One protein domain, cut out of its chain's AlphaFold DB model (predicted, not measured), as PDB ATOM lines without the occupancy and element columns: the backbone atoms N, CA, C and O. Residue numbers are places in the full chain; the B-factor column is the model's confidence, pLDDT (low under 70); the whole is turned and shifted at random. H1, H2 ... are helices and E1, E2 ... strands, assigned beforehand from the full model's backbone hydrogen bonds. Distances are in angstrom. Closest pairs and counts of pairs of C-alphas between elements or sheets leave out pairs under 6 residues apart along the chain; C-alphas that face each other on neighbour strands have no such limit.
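Overview. This is residues 59 to 118 of the 145 residues of an uncharacterized protein of Brucella intermedia (UniProt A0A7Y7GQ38). A helical hairpin of two helices, H2 and H1, makes one part of this flat model, and a loop of residues 59 to 78 with the short strand E1 in it extends from the hairpin where H1 begins. The last turns of H2 stick out: residues 113 to 118, of which 113 to 117 belong to H2, stand free. The printed part has 60 residues with one named strand and two named helices, in the order E1, H1, H2, and its class is mostly helix. The whole is loose, with a radius of gyration of the C-alphas of 14.2 A, and spans 38 by 35 by 14 A.

Along the chain. The longest helix, H2, holds residues 99 to 117 and measures 27.0 A from first to last C-alpha; it begins at C-alpha 99 (26.989, -46.303, 10.406) and ends at C-alpha 117 (9.198, -26.120, 7.676). H1 holds residues 79 to 93 and measures 21.1 A. E1 holds residues 63 to 65, with C-alpha 63 at (6.882, -33.691, -17.210), and measures 6.3 A.

Arrangement. H2 and H1 touch, and their closest C-alphas, those of Arg 101 and Trp 88, are 5.4 A apart. They form a helical hairpin, running opposite ways at a shallow tilt of 30 degrees. In both helices every O i to N i+4 pair is within hydrogen-bond range. E1 is apart from H2 and from H1, and it pairs with no named strand.

Size, cuts and confidence. The two C-alphas farthest apart, those of Gly 62 and Pro 97, are 39.3 A from each other. The printed part has no cut. The link from H1 to H2 is tight, with 5 residues, and the link from E1 to H1 is long, with 13 residues, 66 to 78. The mean pLDDT of the printed part is 92.9, and residue 118 is under 70.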
ATOM      1  N   VAL A  59      11.843 -35.261 -13.006       94.69
ATOM      2  CA  VAL A  59      11.294 -34.420 -14.068       94.69
ATOM      3  C   VAL A  59      12.138 -34.613 -15.309       94.69
ATOM      4  O   VAL A  59      13.360 -34.557 -15.247       94.69
ATOM      5  N   ALA A  60      11.488 -34.829 -16.446       92.62
ATOM      6  CA  ALA A  60      12.165 -34.878 -17.732       92.62
ATOM      7  C   ALA A  60      11.301 -34.190 -18.787       92.62
ATOM      8  O   ALA A  60      10.102 -34.467 -18.874       92.62
ATOM      9  N   ALA A  61      11.905 -33.292 -19.570       89.25
ATOM     10  CA  ALA A  61      11.211 -32.490 -20.582       89.25
ATOM     11  C   ALA A  61       9.939 -31.788 -20.044       89.25
ATOM     12  O   ALA A  61       8.895 -31.777 -20.691       89.25
ATOM     13  N   GLY A  62      10.002 -31.252 -18.818       88.44
ATOM     14  CA  GLY A  62       8.886 -30.540 -18.176       88.44
ATOM     15  C   GLY A  62       7.761 -31.426 -17.625       88.44
ATOM     16  O   GLY A  62       6.817 -30.906 -17.034       88.44
ATOM     17  N   ALA A  63       7.853 -32.752 -17.762       91.25
ATOM     18  CA  ALA A  63       6.882 -33.691 -17.210       91.25
ATOM     19  C   ALA A  63       7.436 -34.401 -15.966       91.25
ATOM     20  O   ALA A  63       8.530 -34.968 -15.993       91.25
ATOM     21  N   TYR A  64       6.646 -34.417 -14.890       92.94
ATOM     22  CA  TYR A  64       6.919 -35.230 -13.704       92.94
ATOM     23  C   TYR A  64       6.715 -36.716 -14.027       92.94
ATOM     24  O   TYR A  64       5.649 -37.092 -14.517       92.94
ATOM     25  N   LYS A  65       7.697 -37.567 -13.717       92.38
ATOM     26  CA  LYS A  65       7.655 -39.010 -13.993       92.38
ATOM     27  C   LYS A  65       7.949 -39.838 -12.733       92.38
ATOM     28  O   LYS A  65       8.484 -39.347 -11.738       92.38
ATOM     29  N   SER A  66       7.530 -41.103 -12.759       92.06
ATOM     30  CA  SER A  66       7.794 -42.098 -11.705       92.06
ATOM     31  C   SER A  66       8.906 -43.082 -12.071       92.06
ATOM     32  O   SER A  66       9.254 -43.940 -11.266       92.06
ATOM     33  N   GLU A  67       9.452 -42.972 -13.280       91.31
ATOM     34  CA  GLU A  67      10.477 -43.858 -13.825       91.31
ATOM     35  C   GLU A  67      11.579 -43.032 -14.485       91.31
ATOM     36  O   GLU A  67      11.335 -41.943 -15.019       91.31
ATOM     37  N   TRP A  68      12.804 -43.554 -14.455       90.69
ATOM     38  CA  TRP A  68      13.964 -42.910 -15.057       90.69
ATOM     39  C   TRP A  68      14.193 -43.462 -16.462       90.69
ATOM     40  O   TRP A  68      14.751 -44.541 -16.627       90.69
ATOM     41  N   THR A  69      13.707 -42.740 -17.472       91.00
ATOM     42  CA  THR A  69      13.750 -43.174 -18.881       91.00
ATOM     43  C   THR A  69      14.648 -42.324 -19.771       91.00
ATOM     44  O   THR A  69      14.910 -42.714 -20.903       91.00
ATOM     45  N   LEU A  70      15.106 -41.172 -19.278       90.62
ATOM     46  CA  LEU A  70      15.974 -40.238 -19.995       90.62
ATOM     47  C   LEU A  70      17.174 -39.906 -19.113       90.62
ATOM     48  O   LEU A  70      17.037 -39.844 -17.889       90.62
ATOM     49  N   GLU A  71      18.336 -39.706 -19.724       88.94
ATOM     50  CA  GLU A  71      19.570 -39.381 -19.005       88.94
ATOM     51  C   GLU A  71      19.515 -37.965 -18.422       88.94
ATOM     52  O   GLU A  71      19.926 -37.742 -17.288       88.94
ATOM     53  N   GLU A  72      18.885 -37.039 -19.145       91.56
ATOM     54  CA  GLU A  72      18.705 -35.631 -18.780       91.56
ATOM     55  C   GLU A  72      17.588 -35.416 -17.745       91.56
ATOM     56  O   GLU A  72      17.168 -34.285 -17.497       91.56
ATOM     57  N   ALA A  73      17.047 -36.490 -17.167       92.12
ATOM     58  CA  ALA A  73      16.054 -36.370 -16.115       92.12
ATOM     59  C   ALA A  73      16.688 -35.783 -14.843       92.12
ATOM     60  O   ALA A  73      17.755 -36.198 -14.397       92.12
ATOM     61  N   GLU A  74      15.990 -34.846 -14.214       92.31
ATOM     62  CA  GLU A  74      16.414 -34.236 -12.959       92.31
ATOM     63  C   GLU A  74      15.659 -34.857 -11.784       92.31
ATOM     64  O   GLU A  74      14.448 -35.092 -11.840       92.31
ATOM     65  N   CYS A  75      16.370 -35.127 -10.687       92.19
ATOM     66  CA  CYS A  75      15.748 -35.632  -9.468       92.19
ATOM     67  C   CYS A  75      15.049 -34.494  -8.718       92.19
ATOM     68  O   CYS A  75      15.637 -33.440  -8.495       92.19
ATOM     69  N   LEU A  76      13.815 -34.731  -8.261       91.69
ATOM     70  CA  LEU A  76      13.091 -33.764  -7.426       91.69
ATOM     71  C   LEU A  76      13.680 -33.639  -6.020       91.69
ATOM     72  O   LEU A  76      13.484 -32.631  -5.341       91.69
ATOM     73  N   PHE A  77      14.361 -34.681  -5.557       90.12
ATOM     74  CA  PHE A  77      15.029 -34.668  -4.269       90.12
ATOM     75  C   PHE A  77      16.420 -34.038  -4.397       90.12
ATOM     76  O   PHE A  77      17.076 -34.212  -5.425       90.12
ATOM     77  N   PRO A  78      16.921 -33.362  -3.346       92.25
ATOM     78  CA  PRO A  78      18.273 -32.814  -3.352       92.25
ATOM     79  C   PRO A  78      19.312 -33.884  -3.708       92.25
ATOM     80  O   PRO A  78      19.386 -34.923  -3.047       92.25
ATOM     81  N   ALA A  79      20.132 -33.617  -4.729       90.62
ATOM     82  CA  ALA A  79      21.067 -34.595  -5.290       90.62
ATOM     83  C   ALA A  79      22.022 -35.185  -4.237       90.62
ATOM     84  O   ALA A  79      22.267 -36.392  -4.218       90.62
ATOM     85  N   ASP A  80      22.501 -34.356  -3.306       93.19
ATOM     86  CA  ASP A  80      23.379 -34.792  -2.215       93.19
ATOM     87  C   ASP A  80      22.699 -35.795  -1.278       93.19
ATOM     88  O   ASP A  80      23.309 -36.782  -0.869       93.19
ATOM     89  N   LEU A  81      21.420 -35.570  -0.960       95.19
ATOM     90  CA  LEU A  81      20.653 -36.452  -0.084       95.19
ATOM     91  C   LEU A  81      20.458 -37.823  -0.740       95.19
ATOM     92  O   LEU A  81      20.635 -38.853  -0.089       95.19
ATOM     93  N   VAL A  82      20.145 -37.836  -2.039       94.31
ATOM     94  CA  VAL A  82      20.012 -39.071  -2.821       94.31
ATOM     95  C   VAL A  82      21.347 -39.813  -2.868       94.31
ATOM     96  O   VAL A  82      21.389 -41.009  -2.581       94.31
ATOM     97  N   ARG A  83      22.452 -39.109  -3.144       95.12
ATOM     98  CA  ARG A  83      23.801 -39.690  -3.179       95.12
ATOM     99  C   ARG A  83      24.172 -40.345  -1.847       95.12
ATOM    100  O   ARG A  83      24.563 -41.511  -1.840       95.12
ATOM    101  N   LEU A  84      24.012 -39.636  -0.727       96.69
ATOM    102  CA  LEU A  84      24.270 -40.182   0.611       96.69
ATOM    103  C   LEU A  84      23.405 -41.419   0.881       96.69
ATOM    104  O   LEU A  84      23.916 -42.445   1.336       96.69
ATOM    105  N   GLY A  85      22.118 -41.340   0.523       96.62
ATOM    106  CA  GLY A  85      21.156 -42.434   0.631       96.62
ATOM    107  C   GLY A  85      21.584 -43.697  -0.120       96.62
ATOM    108  O   GLY A  85      21.498 -44.803   0.415       96.62
ATOM    109  N   VAL A  86      22.081 -43.540  -1.348       96.25
ATOM    110  CA  VAL A  86      22.584 -44.648  -2.172       96.25
ATOM    111  C   VAL A  86      23.851 -45.249  -1.563       96.25
ATOM    112  O   VAL A  86      23.940 -46.469  -1.420       96.25
ATOM    113  N   VAL A  87      24.810 -44.414  -1.151       96.94
ATOM    114  CA  VAL A  87      26.108 -44.869  -0.628       96.94
ATOM    115  C   VAL A  87      25.945 -45.729   0.625       96.94
ATOM    116  O   VAL A  87      26.504 -46.826   0.681       96.94
ATOM    117  N   TRP A  88      25.184 -45.283   1.632       97.38
ATOM    118  CA  TRP A  88      25.062 -46.063   2.872       97.38
ATOM    119  C   TRP A  88      24.299 -47.375   2.647       97.38
ATOM    120  O   TRP A  88      24.694 -48.407   3.193       97.38
ATOM    121  N   ARG A  89      23.257 -47.369   1.799       97.56
ATOM    122  CA  ARG A  89      22.492 -48.580   1.448       97.56
ATOM    123  C   ARG A  89      23.358 -49.585   0.704       97.56
ATOM    124  O   ARG A  89      23.302 -50.773   1.011       97.56
ATOM    125  N   PHE A  90      24.191 -49.111  -0.221       97.56
ATOM    126  CA  PHE A  90      25.144 -49.955  -0.931       97.56
ATOM    127  C   PHE A  90      26.170 -50.578   0.023       97.56
ATOM    128  O   PHE A  90      26.366 -51.792   0.002       97.56
ATOM    129  N   ARG A  91      26.777 -49.778   0.913       96.88
ATOM    130  CA  ARG A  91      27.729 -50.278   1.924       96.88
ATOM    131  C   ARG A  91      27.084 -51.324   2.830       96.88
ATOM    132  O   ARG A  91      27.669 -52.386   3.020       96.88
ATOM    133  N   ARG A  92      25.857 -51.073   3.300       97.19
ATOM    134  CA  ARG A  92      25.075 -52.037   4.085       97.19
ATOM    135  C   ARG A  92      24.839 -53.339   3.317       97.19
ATOM    136  O   ARG A  92      25.072 -54.407   3.869       97.19
ATOM    137  N   ALA A  93      24.422 -53.261   2.053       97.62
ATOM    138  CA  ALA A  93      24.188 -54.438   1.215       97.62
ATOM    139  C   ALA A  93      25.468 -55.253   0.957       97.62
ATOM    140  O   ALA A  93      25.406 -56.467   0.792       97.62
ATOM    141  N   LYS A  94      26.632 -54.596   0.943       97.25
ATOM    142  CA  LYS A  94      27.947 -55.236   0.804       97.25
ATOM    143  C   LYS A  94      28.593 -55.638   2.136       97.25
ATOM    144  O   LYS A  94      29.724 -56.110   2.117       97.25
ATOM    145  N   GLY A  95      27.920 -55.447   3.273       96.38
ATOM    146  CA  GLY A  95      28.469 -55.760   4.598       96.38
ATOM    147  C   GLY A  95      29.632 -54.856   5.030       96.38
ATOM    148  O   GLY A  95      30.367 -55.193   5.951       96.38
ATOM    149  N   MET A  96      29.820 -53.710   4.374       96.69
ATOM    150  CA  MET A  96      30.844 -52.730   4.734       96.69
ATOM    151  C   MET A  96      30.365 -51.850   5.903       96.69
ATOM    152  O   MET A  96      29.155 -51.661   6.060       96.69
ATOM    153  N   PRO A  97      31.274 -51.224   6.679       97.19
ATOM    154  CA  PRO A  97      30.891 -50.253   7.702       97.19
ATOM    155  C   PRO A  97      30.051 -49.122   7.096       97.19
ATOM    156  O   PRO A  97      30.483 -48.468   6.150       97.19
ATOM    157  N   TYR A  98      28.841 -48.898   7.605       96.75
ATOM    158  CA  TYR A  98      27.892 -47.937   7.024       96.75
ATOM    159  C   TYR A  98      27.343 -46.917   8.029       96.75
ATOM    160  O   TYR A  98      26.733 -45.944   7.591       96.75
ATOM    161  N   ALA A  99      27.574 -47.110   9.334       97.31
ATOM    162  CA  ALA A  99      26.989 -46.303  10.406       97.31
ATOM    163  C   ALA A  99      27.269 -44.800  10.235       97.31
ATOM    164  O   ALA A  99      26.335 -44.007  10.227       97.31
ATOM    165  N   ASP A 100      28.517 -44.414   9.960       97.00
ATOM    166  CA  ASP A 100      28.877 -42.999   9.781       97.00
ATOM    167  C   ASP A 100      28.137 -42.346   8.607       97.00
ATOM    168  O   ASP A 100      27.682 -41.209   8.695       97.00
ATOM    169  N   ARG A 101      27.961 -43.086   7.502       96.19
ATOM    170  CA  ARG A 101      27.252 -42.591   6.309       96.19
ATOM    171  C   ARG A 101      25.746 -42.531   6.517       96.19
ATOM    172  O   ARG A 101      25.093 -41.668   5.936       96.19
ATOM    173  N   LEU A 102      25.199 -43.435   7.326       97.25
ATOM    174  CA  LEU A 102      23.804 -43.371   7.747       97.25
ATOM    175  C   LEU A 102      23.572 -42.137   8.629       97.25
ATOM    176  O   LEU A 102      22.659 -41.371   8.345       97.25
ATOM    177  N   ASN A 103      24.442 -41.891   9.610       97.69
ATOM    178  CA  ASN A 103      24.359 -40.719  10.483       97.69
ATOM    179  C   ASN A 103      24.464 -39.408   9.688       97.69
ATOM    180  O   ASN A 103      23.699 -38.473   9.914       97.69
ATOM    181  N   GLU A 104      25.370 -39.346   8.707       96.56
ATOM    182  CA  GLU A 104      25.495 -38.209   7.788       96.56
ATOM    183  C   GLU A 104      24.202 -37.987   6.978       96.56
ATOM    184  O   GLU A 104      23.704 -36.862   6.883       96.56
ATOM    185  N   TYR A 105      23.617 -39.062   6.437       97.44
ATOM    186  CA  TYR A 105      22.341 -39.019   5.719       97.44
ATOM    187  C   TYR A 105      21.189 -38.528   6.612       97.44
ATOM    188  O   TYR A 105      20.435 -37.644   6.204       97.44
ATOM    189  N   GLU A 106      21.059 -39.055   7.830       97.50
ATOM    190  CA  GLU A 106      20.001 -38.683   8.779       97.50
ATOM    191  C   GLU A 106      20.148 -37.236   9.272       97.50
ATOM    192  O   GLU A 106      19.167 -36.484   9.330       97.50
ATOM    193  N   GLY A 107      21.380 -36.797   9.539       96.44
ATOM    194  CA  GLY A 107      21.686 -35.405   9.866       96.44
ATOM    195  C   GLY A 107      21.318 -34.458   8.722       96.44
ATOM    196  O   GLY A 107      20.675 -33.427   8.934       96.44
ATOM    197  N   ARG A 108      21.642 -34.826   7.475       95.06
ATOM    198  CA  ARG A 108      21.273 -34.021   6.303       95.06
ATOM    199  C   ARG A 108      19.762 -33.986   6.083       95.06
ATOM    200  O   ARG A 108      19.222 -32.920   5.787       95.06
ATOM    201  N   LEU A 109      19.089 -35.124   6.246       95.00
ATOM    202  CA  LEU A 109      17.642 -35.256   6.098       95.00
ATOM    203  C   LEU A 109      16.894 -34.393   7.119       95.00
ATOM    204  O   LEU A 109      16.011 -33.626   6.740       95.00
ATOM    205  N   SER A 110      17.265 -34.481   8.397       94.44
ATOM    206  CA  SER A 110      16.625 -33.704   9.465       94.44
ATOM    207  C   SER A 110      16.782 -32.196   9.251       94.44
ATOM    208  O   SER A 110      15.804 -31.456   9.369       94.44
ATOM    209  N   ARG A 111      17.970 -31.741   8.829       91.75
ATOM    210  CA  ARG A 111      18.210 -30.338   8.466       91.75
ATOM    211  C   ARG A 111      17.301 -29.874   7.328       91.75
ATOM    212  O   ARG A 111      16.652 -28.844   7.462       91.75
ATOM    213  N   LEU A 112      17.204 -30.646   6.245       90.38
ATOM    214  CA  LEU A 112      16.354 -30.298   5.100       90.38
ATOM    215  C   LEU A 112      14.864 -30.241   5.470       90.38
ATOM    216  O   LEU A 112      14.150 -29.361   4.993       90.38
ATOM    217  N   ILE A 113      14.394 -31.141   6.340       89.12
ATOM    218  CA  ILE A 113      13.016 -31.113   6.854       89.12
ATOM    219  C   ILE A 113      12.762 -29.825   7.646       89.12
ATOM    220  O   ILE A 113      11.717 -29.198   7.473       89.12
ATOM    221  N   ASN A 114      13.703 -29.422   8.500       88.06
ATOM    222  CA  ASN A 114      13.575 -28.204   9.296       88.06
ATOM    223  C   ASN A 114      13.612 -26.941   8.420       88.06
ATOM    224  O   ASN A 114      12.750 -26.077   8.572       88.06
ATOM    225  N   ASP A 115      14.521 -26.877   7.443       85.12
ATOM    226  CA  ASP A 115      14.628 -25.756   6.496       85.12
ATOM    227  C   ASP A 115      13.362 -25.603   5.629       85.12
ATOM    228  O   ASP A 115      12.974 -24.490   5.264       85.12
ATOM    229  N   ALA A 116      12.694 -26.714   5.300       77.81
ATOM    230  CA  ALA A 116      11.435 -26.710   4.557       77.81
ATOM    231  C   ALA A 116      10.224 -26.289   5.412       77.81
ATOM    232  O   ALA A 116       9.238 -25.796   4.868       77.81
ATOM    233  N   ARG A 117      10.278 -26.478   6.737       74.12
ATOM    234  CA  ARG A 117       9.198 -26.120   7.676       74.12
ATOM    235  C   ARG A 117       9.227 -24.656   8.120       74.12
ATOM    236  O   ARG A 117       8.230 -24.179   8.657       74.12
ATOM    237  N   GLY A 118      10.342 -23.952   7.929       67.06
ATOM    238  CA  GLY A 118      10.468 -22.549   8.316       67.06
ATOM    239  C   GLY A 118       9.525 -21.637   7.525       67.06
ATOM    240  O   GLY A 118       9.499 -21.677   6.294       67.06
TER     241      GLY A 118